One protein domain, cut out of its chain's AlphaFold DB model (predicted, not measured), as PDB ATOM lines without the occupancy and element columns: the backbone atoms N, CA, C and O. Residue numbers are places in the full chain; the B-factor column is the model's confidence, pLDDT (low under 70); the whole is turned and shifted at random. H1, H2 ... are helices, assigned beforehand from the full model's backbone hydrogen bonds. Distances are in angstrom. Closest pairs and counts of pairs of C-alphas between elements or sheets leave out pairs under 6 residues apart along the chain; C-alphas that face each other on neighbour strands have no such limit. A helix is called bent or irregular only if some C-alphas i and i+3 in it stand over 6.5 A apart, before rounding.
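Overview. This is residues 63 to 118 of the 135 residues of an uncharacterized protein of Azospirillum brasilense (UniProt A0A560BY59). Helices H1, H3 and H4 make three sides of a flat, loosely joined frame, with H4 across one end between the last part of H3 and the last part of H1. H2 folds back beside H1 and lies between H1 and H3, set off to one face of the frame. The printed part has 56 residues, with four named helices in the order H1, H2, H3, H4 and no named strand; its class is all helix. It is compact, with a radius of gyration of the C-alphas of 10.9 A, and its outline is flat, spanning 32 by 24 by 13 A.

Along the chain. H1, the longest helix, holds residues 63 to 77 and measures 21.2 A from C-alpha 63 at (-48.611, 7.565, -25.058) to C-alpha 77 at (-45.444, 27.709, -30.926). It is neither bent nor irregular, but only just: C-alphas 65 and 68 are 6.0 A apart. H2 holds residues 85 to 91 and measures 9.9 A. H3 holds residues 98 to 106 and measures 12.7 A. H4 holds residues 108 to 116, measures 12.4 A and ends with C-alpha 116 at (-42.305, 34.588, -36.718).

Arrangement. H1 and H2 touch and form a helical hairpin, running opposite ways at a shallow tilt of 4 degrees; their closest C-alphas, those of Pro 69 and Trp 88, are 6.4 A apart. H2 and H3 are close but not clearly touching, with the C-alphas of Met 89 and Ala 101 closest at 5.7 A; they run opposite ways at a shallow tilt of 27 degrees. H1 and H3 are apart. H3 and H4 are close but not clearly touching and about perpendicular at 87 degrees, their closest C-alphas being those of Leu 104 and Val 111 at 7.1 A. H4 is also close to H1 but not clearly touching it: the closest C-alphas, those of Val 77 and Leu 115, are 6.3 A apart, at a steep tilt of 61 degrees. H2 and H4 are near each other, with 5 pairs of C-alphas within 10 A. Every O i to N i+4 pair is within hydrogen-bond range in H2 and H4, against 10 of 11 in H1 and 4 of 5 in H3.

Size, cuts and confidence. The two C-alphas farthest apart, those of Gly 94 and Pro 118, are 32.5 A from each other. The printed part, residues 63 to 118 of a chain of 135, has no cut. The link from H3 to H4 is tight, with 1 residue; those from H1 to H2, with 7 residues, and from H2 to H3, with 6, are short. The mean pLDDT of the printed part is 87.1, and no printed residue is under 70 in this predicted model.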
ATOM      1  N   LEU A  63     -48.098   6.270 -25.518       87.06
ATOM      2  CA  LEU A  63     -48.611   7.565 -25.058       87.06
ATOM      3  C   LEU A  63     -47.488   8.592 -24.888       87.06
ATOM      4  O   LEU A  63     -47.720   9.771 -25.155       87.06
ATOM      5  N   GLY A  64     -46.291   8.161 -24.484       85.50
ATOM      6  CA  GLY A  64     -45.093   9.000 -24.412       85.50
ATOM      7  C   GLY A  64     -44.665   9.488 -25.792       85.50
ATOM      8  O   GLY A  64     -44.486  10.691 -25.986       85.50
ATOM      9  N   ASP A  65     -44.662   8.583 -26.775       85.38
ATOM     10  CA  ASP A  65     -44.310   8.879 -28.171       85.38
ATOM     11  C   ASP A  65     -45.206   9.955 -28.806       85.38
ATOM     12  O   ASP A  65     -44.802  10.649 -29.735       85.38
ATOM     13  N   VAL A  66     -46.432  10.128 -28.303       88.56
ATOM     14  CA  VAL A  66     -47.349  11.195 -28.739       88.56
ATOM     15  C   VAL A  66     -47.246  12.427 -27.842       88.56
ATOM     16  O   VAL A  66     -47.269  13.562 -28.332       88.56
ATOM     17  N   ARG A  67     -47.148  12.225 -26.525       88.56
ATOM     18  CA  ARG A  67     -47.105  13.299 -25.527       88.56
ATOM     19  C   ARG A  67     -45.891  14.196 -25.732       88.56
ATOM     20  O   ARG A  67     -46.050  15.417 -25.767       88.56
ATOM     21  N   ASP A  68     -44.708  13.620 -25.895       88.56
ATOM     22  CA  ASP A  68     -43.468  14.393 -25.922       88.56
ATOM     23  C   ASP A  68     -43.375  15.296 -27.164       88.56
ATOM     24  O   ASP A  68     -43.137  16.502 -27.005       88.56
ATOM     25  N   PRO A  69     -43.663  14.818 -28.394       90.12
ATOM     26  CA  PRO A  69     -43.747  15.705 -29.547       90.12
ATOM     27  C   PRO A  69     -44.863  16.745 -29.413       90.12
ATOM     28  O   PRO A  69     -44.674  17.879 -29.853       90.12
ATOM     29  N   ALA A  70     -46.005  16.426 -28.794       88.94
ATOM     30  CA  ALA A  70     -47.077  17.403 -28.590       88.94
ATOM     31  C   ALA A  70     -46.640  18.563 -27.674       88.94
ATOM     32  O   ALA A  70     -46.858  19.732 -28.008       88.94
ATOM     33  N   HIS A  71     -45.965  18.263 -26.559       89.38
ATOM     34  CA  HIS A  71     -45.401  19.283 -25.663       89.38
ATOM     35  C   HIS A  71     -44.304  20.098 -26.343       89.38
ATOM     36  O   HIS A  71     -44.297  21.328 -26.252       89.38
ATOM     37  N   ARG A  72     -43.415  19.438 -27.093       89.06
ATOM     38  CA  ARG A  72     -42.355  20.118 -27.848       89.06
ATOM     39  C   ARG A  72     -42.933  21.075 -28.892       89.06
ATOM     40  O   ARG A  72     -42.443  22.194 -29.012       89.06
ATOM     41  N   PHE A  73     -44.003  20.686 -29.588       89.38
ATOM     42  CA  PHE A  73     -44.715  21.569 -30.515       89.38
ATOM     43  C   PHE A  73     -45.338  22.775 -29.812       89.38
ATOM     44  O   PHE A  73     -45.180  23.906 -30.265       89.38
ATOM     45  N   ALA A  74     -46.012  22.562 -28.679       88.12
ATOM     46  CA  ALA A  74     -46.598  23.655 -27.909       88.12
ATOM     47  C   ALA A  74     -45.526  24.653 -27.436       88.12
ATOM     48  O   ALA A  74     -45.736  25.866 -27.513       88.12
ATOM     49  N   ALA A  75     -44.361  24.159 -27.006       87.94
ATOM     50  CA  ALA A  75     -43.220  24.994 -26.640       87.94
ATOM     51  C   ALA A  75     -42.649  25.765 -27.844       87.94
ATOM     52  O   ALA A  75     -42.344  26.950 -27.704       87.94
ATOM     53  N   LEU A  76     -42.558  25.134 -29.024       89.00
ATOM     54  CA  LEU A  76     -42.163  25.791 -30.279       89.00
ATOM     55  C   LEU A  76     -43.106  26.947 -30.630       89.00
ATOM     56  O   LEU A  76     -42.651  28.069 -30.844       89.00
ATOM     57  N   VAL A  77     -44.417  26.699 -30.618       87.31
ATOM     58  CA  VAL A  77     -45.444  27.709 -30.926       87.31
ATOM     59  C   VAL A  77     -45.411  28.868 -29.927       87.31
ATOM     60  O   VAL A  77     -45.574  30.025 -30.307       87.31
ATOM     61  N   ARG A  78     -45.156  28.583 -28.645       87.12
ATOM     62  CA  ARG A  78     -45.031  29.602 -27.589       87.12
ATOM     63  C   ARG A  78     -43.673  30.310 -27.568       87.12
ATOM     64  O   ARG A  78     -43.496  31.200 -26.741       87.12
ATOM     65  N   LYS A  79     -42.723  29.931 -28.434       83.81
ATOM     66  CA  LYS A  79     -41.329  30.416 -28.426       83.81
ATOM     67  C   LYS A  79     -40.610  30.171 -27.084       83.81
ATOM     68  O   LYS A  79     -39.767  30.962 -26.677       83.81
ATOM     69  N   GLN A  80     -40.956  29.089 -26.383       82.69
ATOM     70  CA  GLN A  80     -40.429  28.722 -25.055       82.69
ATOM     71  C   GLN A  80     -39.505  27.485 -25.083       82.69
ATOM     72  O   GLN A  80     -39.157  26.952 -24.032       82.69
ATOM     73  N   GLY A  81     -39.107  27.007 -26.266       75.81
ATOM     74  CA  GLY A  81     -38.264  25.818 -26.439       75.81
ATOM     75  C   GLY A  81     -37.031  26.067 -27.308       75.81
ATOM     76  O   GLY A  81     -36.930  27.083 -27.987       75.81
ATOM     77  N   THR A  82     -36.099  25.112 -27.298       74.62
ATOM     78  CA  THR A  82     -34.812  25.177 -28.020       74.62
ATOM     79  C   THR A  82     -34.765  24.327 -29.297       74.62
ATOM     80  O   THR A  82     -33.718  24.226 -29.927       74.62
ATOM     81  N   GLY A  83     -35.873  23.679 -29.675       82.12
ATOM     82  CA  GLY A  83     -35.943  22.841 -30.876       82.12
ATOM     83  C   GLY A  83     -36.263  23.625 -32.148       82.12
ATOM     84  O   GLY A  83     -36.666  24.786 -32.088       82.12
ATOM     85  N   THR A  84     -36.162  22.953 -33.294       87.62
ATOM     86  CA  THR A  84     -36.692  23.456 -34.569       87.62
ATOM     87  C   THR A  84     -37.983  22.735 -34.961       87.62
ATOM     88  O   THR A  84     -38.290  21.646 -34.467       87.62
ATOM     89  N   LEU A  85     -38.753  23.342 -35.868       87.44
ATOM     90  CA  LEU A  85     -39.933  22.702 -36.456       87.44
ATOM     91  C   LEU A  85     -39.558  21.427 -37.233       87.44
ATOM     92  O   LEU A  85     -40.331  20.474 -37.239       87.44
ATOM     93  N   ASP A  86     -38.374  21.391 -37.848       88.94
ATOM     94  CA  ASP A  86     -37.895  20.231 -38.606       88.94
ATOM     95  C   ASP A  86     -37.551  19.054 -37.688       88.94
ATOM     96  O   ASP A  86     -38.007  17.938 -37.941       88.94
ATOM     97  N   ASP A  87     -36.851  19.310 -36.577       90.12
ATOM     98  CA  ASP A  87     -36.566  18.286 -35.561       90.12
ATOM     99  C   ASP A  87     -37.858  17.713 -34.977       90.12
ATOM    100  O   ASP A  87     -37.975  16.512 -34.731       90.12
ATOM    101  N   TRP A  88     -38.850  18.582 -34.759       93.00
ATOM    102  CA  TRP A  88     -40.158  18.152 -34.296       93.00
ATOM    103  C   TRP A  88     -40.860  17.265 -35.329       93.00
ATOM    104  O   TRP A  88     -41.335  16.191 -34.969       93.00
ATOM    105  N   MET A  89     -40.880  17.651 -36.609       91.44
ATOM    106  CA  MET A  89     -41.477  16.823 -37.662       91.44
ATOM    107  C   MET A  89     -40.791  15.456 -37.768       91.44
ATOM    108  O   MET A  89     -41.482  14.450 -37.933       91.44
ATOM    109  N   ALA A  90     -39.464  15.397 -37.636       90.75
ATOM    110  CA  ALA A  90     -38.725  14.136 -37.621       90.75
ATOM    111  C   ALA A  90     -39.138  13.242 -36.438       90.75
ATOM    112  O   ALA A  90     -39.376  12.052 -36.626       90.75
ATOM    113  N   ALA A  91     -39.314  13.824 -35.248       88.62
ATOM    114  CA  ALA A  91     -39.747  13.102 -34.051       88.62
ATOM    115  C   ALA A  91     -41.192  12.566 -34.126       88.62
ATOM    116  O   ALA A  91     -41.554  11.691 -33.350       88.62
ATOM    117  N   THR A  92     -42.024  13.075 -35.042       90.56
ATOM    118  CA  THR A  92     -43.397  12.568 -35.234       90.56
ATOM    119  C   THR A  92     -43.497  11.368 -36.176       90.56
ATOM    120  O   THR A  92     -44.564  10.754 -36.243       90.56
ATOM    121  N   ALA A  93     -42.434  11.031 -36.913       88.94
ATOM    122  CA  ALA A  93     -42.454   9.918 -37.861       88.94
ATOM    123  C   ALA A  93     -42.711   8.584 -37.138       88.94
ATOM    124  O   ALA A  93     -42.083   8.304 -36.119       88.94
ATOM    125  N   GLY A  94     -43.643   7.769 -37.643       84.56
ATOM    126  CA  GLY A  94     -44.020   6.502 -37.005       84.56
ATOM    127  C   GLY A  94     -44.935   6.644 -35.784       84.56
ATOM    128  O   GLY A  94     -45.324   5.637 -35.197       84.56
ATOM    129  N   THR A  95     -45.322   7.870 -35.416       87.56
ATOM    130  CA  THR A  95     -46.306   8.136 -34.355       87.56
ATOM    131  C   THR A  95     -47.661   8.511 -34.956       87.56
ATOM    132  O   THR A  95     -47.767   8.908 -36.118       87.56
ATOM    133  N   SER A  96     -48.713   8.518 -34.137       87.06
ATOM    134  CA  SER A  96     -50.037   9.016 -34.540       87.06
ATOM    135  C   SER A  96     -50.049  10.491 -34.986       87.06
ATOM    136  O   SER A  96     -51.040  10.947 -35.556       87.06
ATOM    137  N   LEU A  97     -48.972  11.253 -34.746       88.00
ATOM    138  CA  LEU A  97     -48.828  12.647 -35.181       88.00
ATOM    139  C   LEU A  97     -48.256  12.792 -36.598       88.00
ATOM    140  O   LEU A  97     -48.258  13.901 -37.133       88.00
ATOM    141  N   GLU A  98     -47.819  11.709 -37.243       89.69
ATOM    142  CA  GLU A  98     -47.204  11.759 -38.575       89.69
ATOM    143  C   GLU A  98     -48.126  12.388 -39.632       89.69
ATOM    144  O   GLU A  98     -47.694  13.209 -40.449       89.69
ATOM    145  N   GLY A  99     -49.421  12.053 -39.600       88.62
ATOM    146  CA  GLY A  99     -50.415  12.636 -40.504       88.62
ATOM    147  C   GLY A  99     -50.583  14.144 -40.292       88.62
ATOM    148  O   GLY A  99     -50.668  14.907 -41.256       88.62
ATOM    149  N   PHE A 100     -50.550  14.586 -39.032       86.69
ATOM    150  CA  PHE A 100     -50.613  16.003 -38.674       86.69
ATOM    151  C   PHE A 100     -49.361  16.757 -39.141       86.69
ATOM    152  O   PHE A 100     -49.474  17.777 -39.826       86.69
ATOM    153  N   ALA A 101     -48.168  16.222 -38.868       90.69
ATOM    154  CA  ALA A 101     -46.906  16.798 -39.327       90.69
ATOM    155  C   ALA A 101     -46.819  16.855 -40.860       90.69
ATOM    156  O   ALA A 101     -46.347  17.839 -41.431       90.69
ATOM    157  N   SER A 102     -47.338  15.838 -41.546       89.75
ATOM    158  CA  SER A 102     -47.409  15.817 -43.009       89.75
ATOM    159  C   SER A 102     -48.352  16.880 -43.573       89.75
ATOM    160  O   SER A 102     -48.069  17.432 -44.636       89.75
ATOM    161  N   GLY A 103     -49.436  17.207 -42.865       88.81
ATOM    162  CA  GLY A 103     -50.290  18.351 -43.185       88.81
ATOM    163  C   GLY A 103     -49.541  19.679 -43.071       88.81
ATOM    164  O   GLY A 103     -49.532  20.452 -44.024       88.81
ATOM    165  N   LEU A 104     -48.840  19.904 -41.954       89.19
ATOM    166  CA  LEU A 104     -48.048  21.122 -41.736       89.19
ATOM    167  C   LEU A 104     -46.922  21.288 -42.761       89.19
ATOM    168  O   LEU A 104     -46.667  22.397 -43.222       89.19
ATOM    169  N   ARG A 105     -46.280  20.189 -43.170       90.44
ATOM    170  CA  ARG A 105     -45.212  20.209 -44.179       90.44
ATOM    171  C   ARG A 105     -45.681  20.777 -45.521       90.44
ATOM    172  O   ARG A 105     -44.902  21.440 -46.198       90.44
ATOM    173  N   LYS A 106     -46.941  20.542 -45.903       90.62
ATOM    174  CA  LYS A 106     -47.512  21.088 -47.149       90.62
ATOM    175  C   LYS A 106     -47.620  22.614 -47.127       90.62
ATOM    176  O   LYS A 106     -47.594  23.220 -48.190       90.62
ATOM    177  N   ASP A 107     -47.704  23.213 -45.942       88.69
ATOM    178  CA  ASP A 107     -47.874  24.654 -45.731       88.69
ATOM    179  C   ASP A 107     -46.697  25.267 -44.945       88.69
ATOM    180  O   ASP A 107     -46.832  26.248 -44.213       88.69
ATOM    181  N   LEU A 108     -45.507  24.669 -45.072       87.75
ATOM    182  CA  LEU A 108     -44.357  24.968 -44.214       87.75
ATOM    183  C   LEU A 108     -43.947  26.448 -44.247       87.75
ATOM    184  O   LEU A 108     -43.564  26.999 -43.216       87.75
ATOM    185  N   ALA A 109     -44.033  27.096 -45.411       86.69
ATOM    186  CA  ALA A 109     -43.710  28.514 -45.560       86.69
ATOM    187  C   ALA A 109     -44.651  29.397 -44.722       86.69
ATOM    188  O   ALA A 109     -44.187  30.261 -43.978       86.69
ATOM    189  N   THR A 110     -45.955  29.127 -44.780       87.62
ATOM    190  CA  THR A 110     -46.971  29.839 -43.997       87.62
ATOM    191  C   THR A 110     -46.810  29.566 -42.510       87.62
ATOM    192  O   THR A 110     -46.857  30.498 -41.712       87.62
ATOM    193  N   VAL A 111     -46.556  28.311 -42.119       88.00
ATOM    194  CA  VAL A 111     -46.338  27.942 -40.711       88.00
ATOM    195  C   VAL A 111     -45.125  28.677 -40.139       88.00
ATOM    196  O   VAL A 111     -45.208  29.221 -39.039       88.00
ATOM    197  N   ARG A 112     -44.014  28.754 -40.880       87.25
ATOM    198  CA  ARG A 112     -42.823  29.504 -40.447       87.25
ATOM    199  C   ARG A 112     -43.110  30.996 -40.308       87.25
ATOM    200  O   ARG A 112     -42.817  31.565 -39.260       87.25
ATOM    201  N   ALA A 113     -43.764  31.599 -41.299       86.25
ATOM    202  CA  ALA A 113     -44.170  33.001 -41.226       86.25
ATOM    203  C   ALA A 113     -45.111  33.269 -40.031       86.25
ATOM    204  O   ALA A 113     -44.962  34.262 -39.317       86.25
ATOM    205  N   ALA A 114     -46.048  32.359 -39.751       85.75
ATOM    206  CA  ALA A 114     -46.960  32.459 -38.614       85.75
ATOM    207  C   ALA A 114     -46.235  32.343 -37.262       85.75
ATOM    208  O   ALA A 114     -46.585  33.046 -36.318       85.75
ATOM    209  N   LEU A 115     -45.203  31.501 -37.163       83.69
ATOM    210  CA  LEU A 115     -44.364  31.412 -35.964       83.69
ATOM    211  C   LEU A 115     -43.533  32.686 -35.750       83.69
ATOM    212  O   LEU A 115     -43.285  33.077 -34.611       83.69
ATOM    213  N   GLU A 116     -43.104  33.361 -36.814       83.00
ATOM    214  CA  GLU A 116     -42.305  34.588 -36.718       83.00
ATOM    215  C   GLU A 116     -43.156  35.822 -36.404       83.00
ATOM    216  O   GLU A 116     -42.731  36.685 -35.631       83.00
ATOM    217  N   THR A 117     -44.380  35.877 -36.926       81.12
ATOM    218  CA  THR A 117     -45.275  37.021 -36.737       81.12
ATOM    219  C   THR A 117     -45.760  37.166 -35.284       81.12
ATOM    220  O   THR A 117     -46.087  36.183 -34.614       81.12
ATOM    221  N   PRO A 118     -45.819  38.401 -34.748       72.69
ATOM    222  CA  PRO A 118     -46.498  38.671 -33.488       72.69
ATOM    223  C   PRO A 118     -47.989  38.372 -33.635       72.69
ATOM    224  O   PRO A 118     -48.640  38.865 -34.557       72.69
TER     225      PRO A 118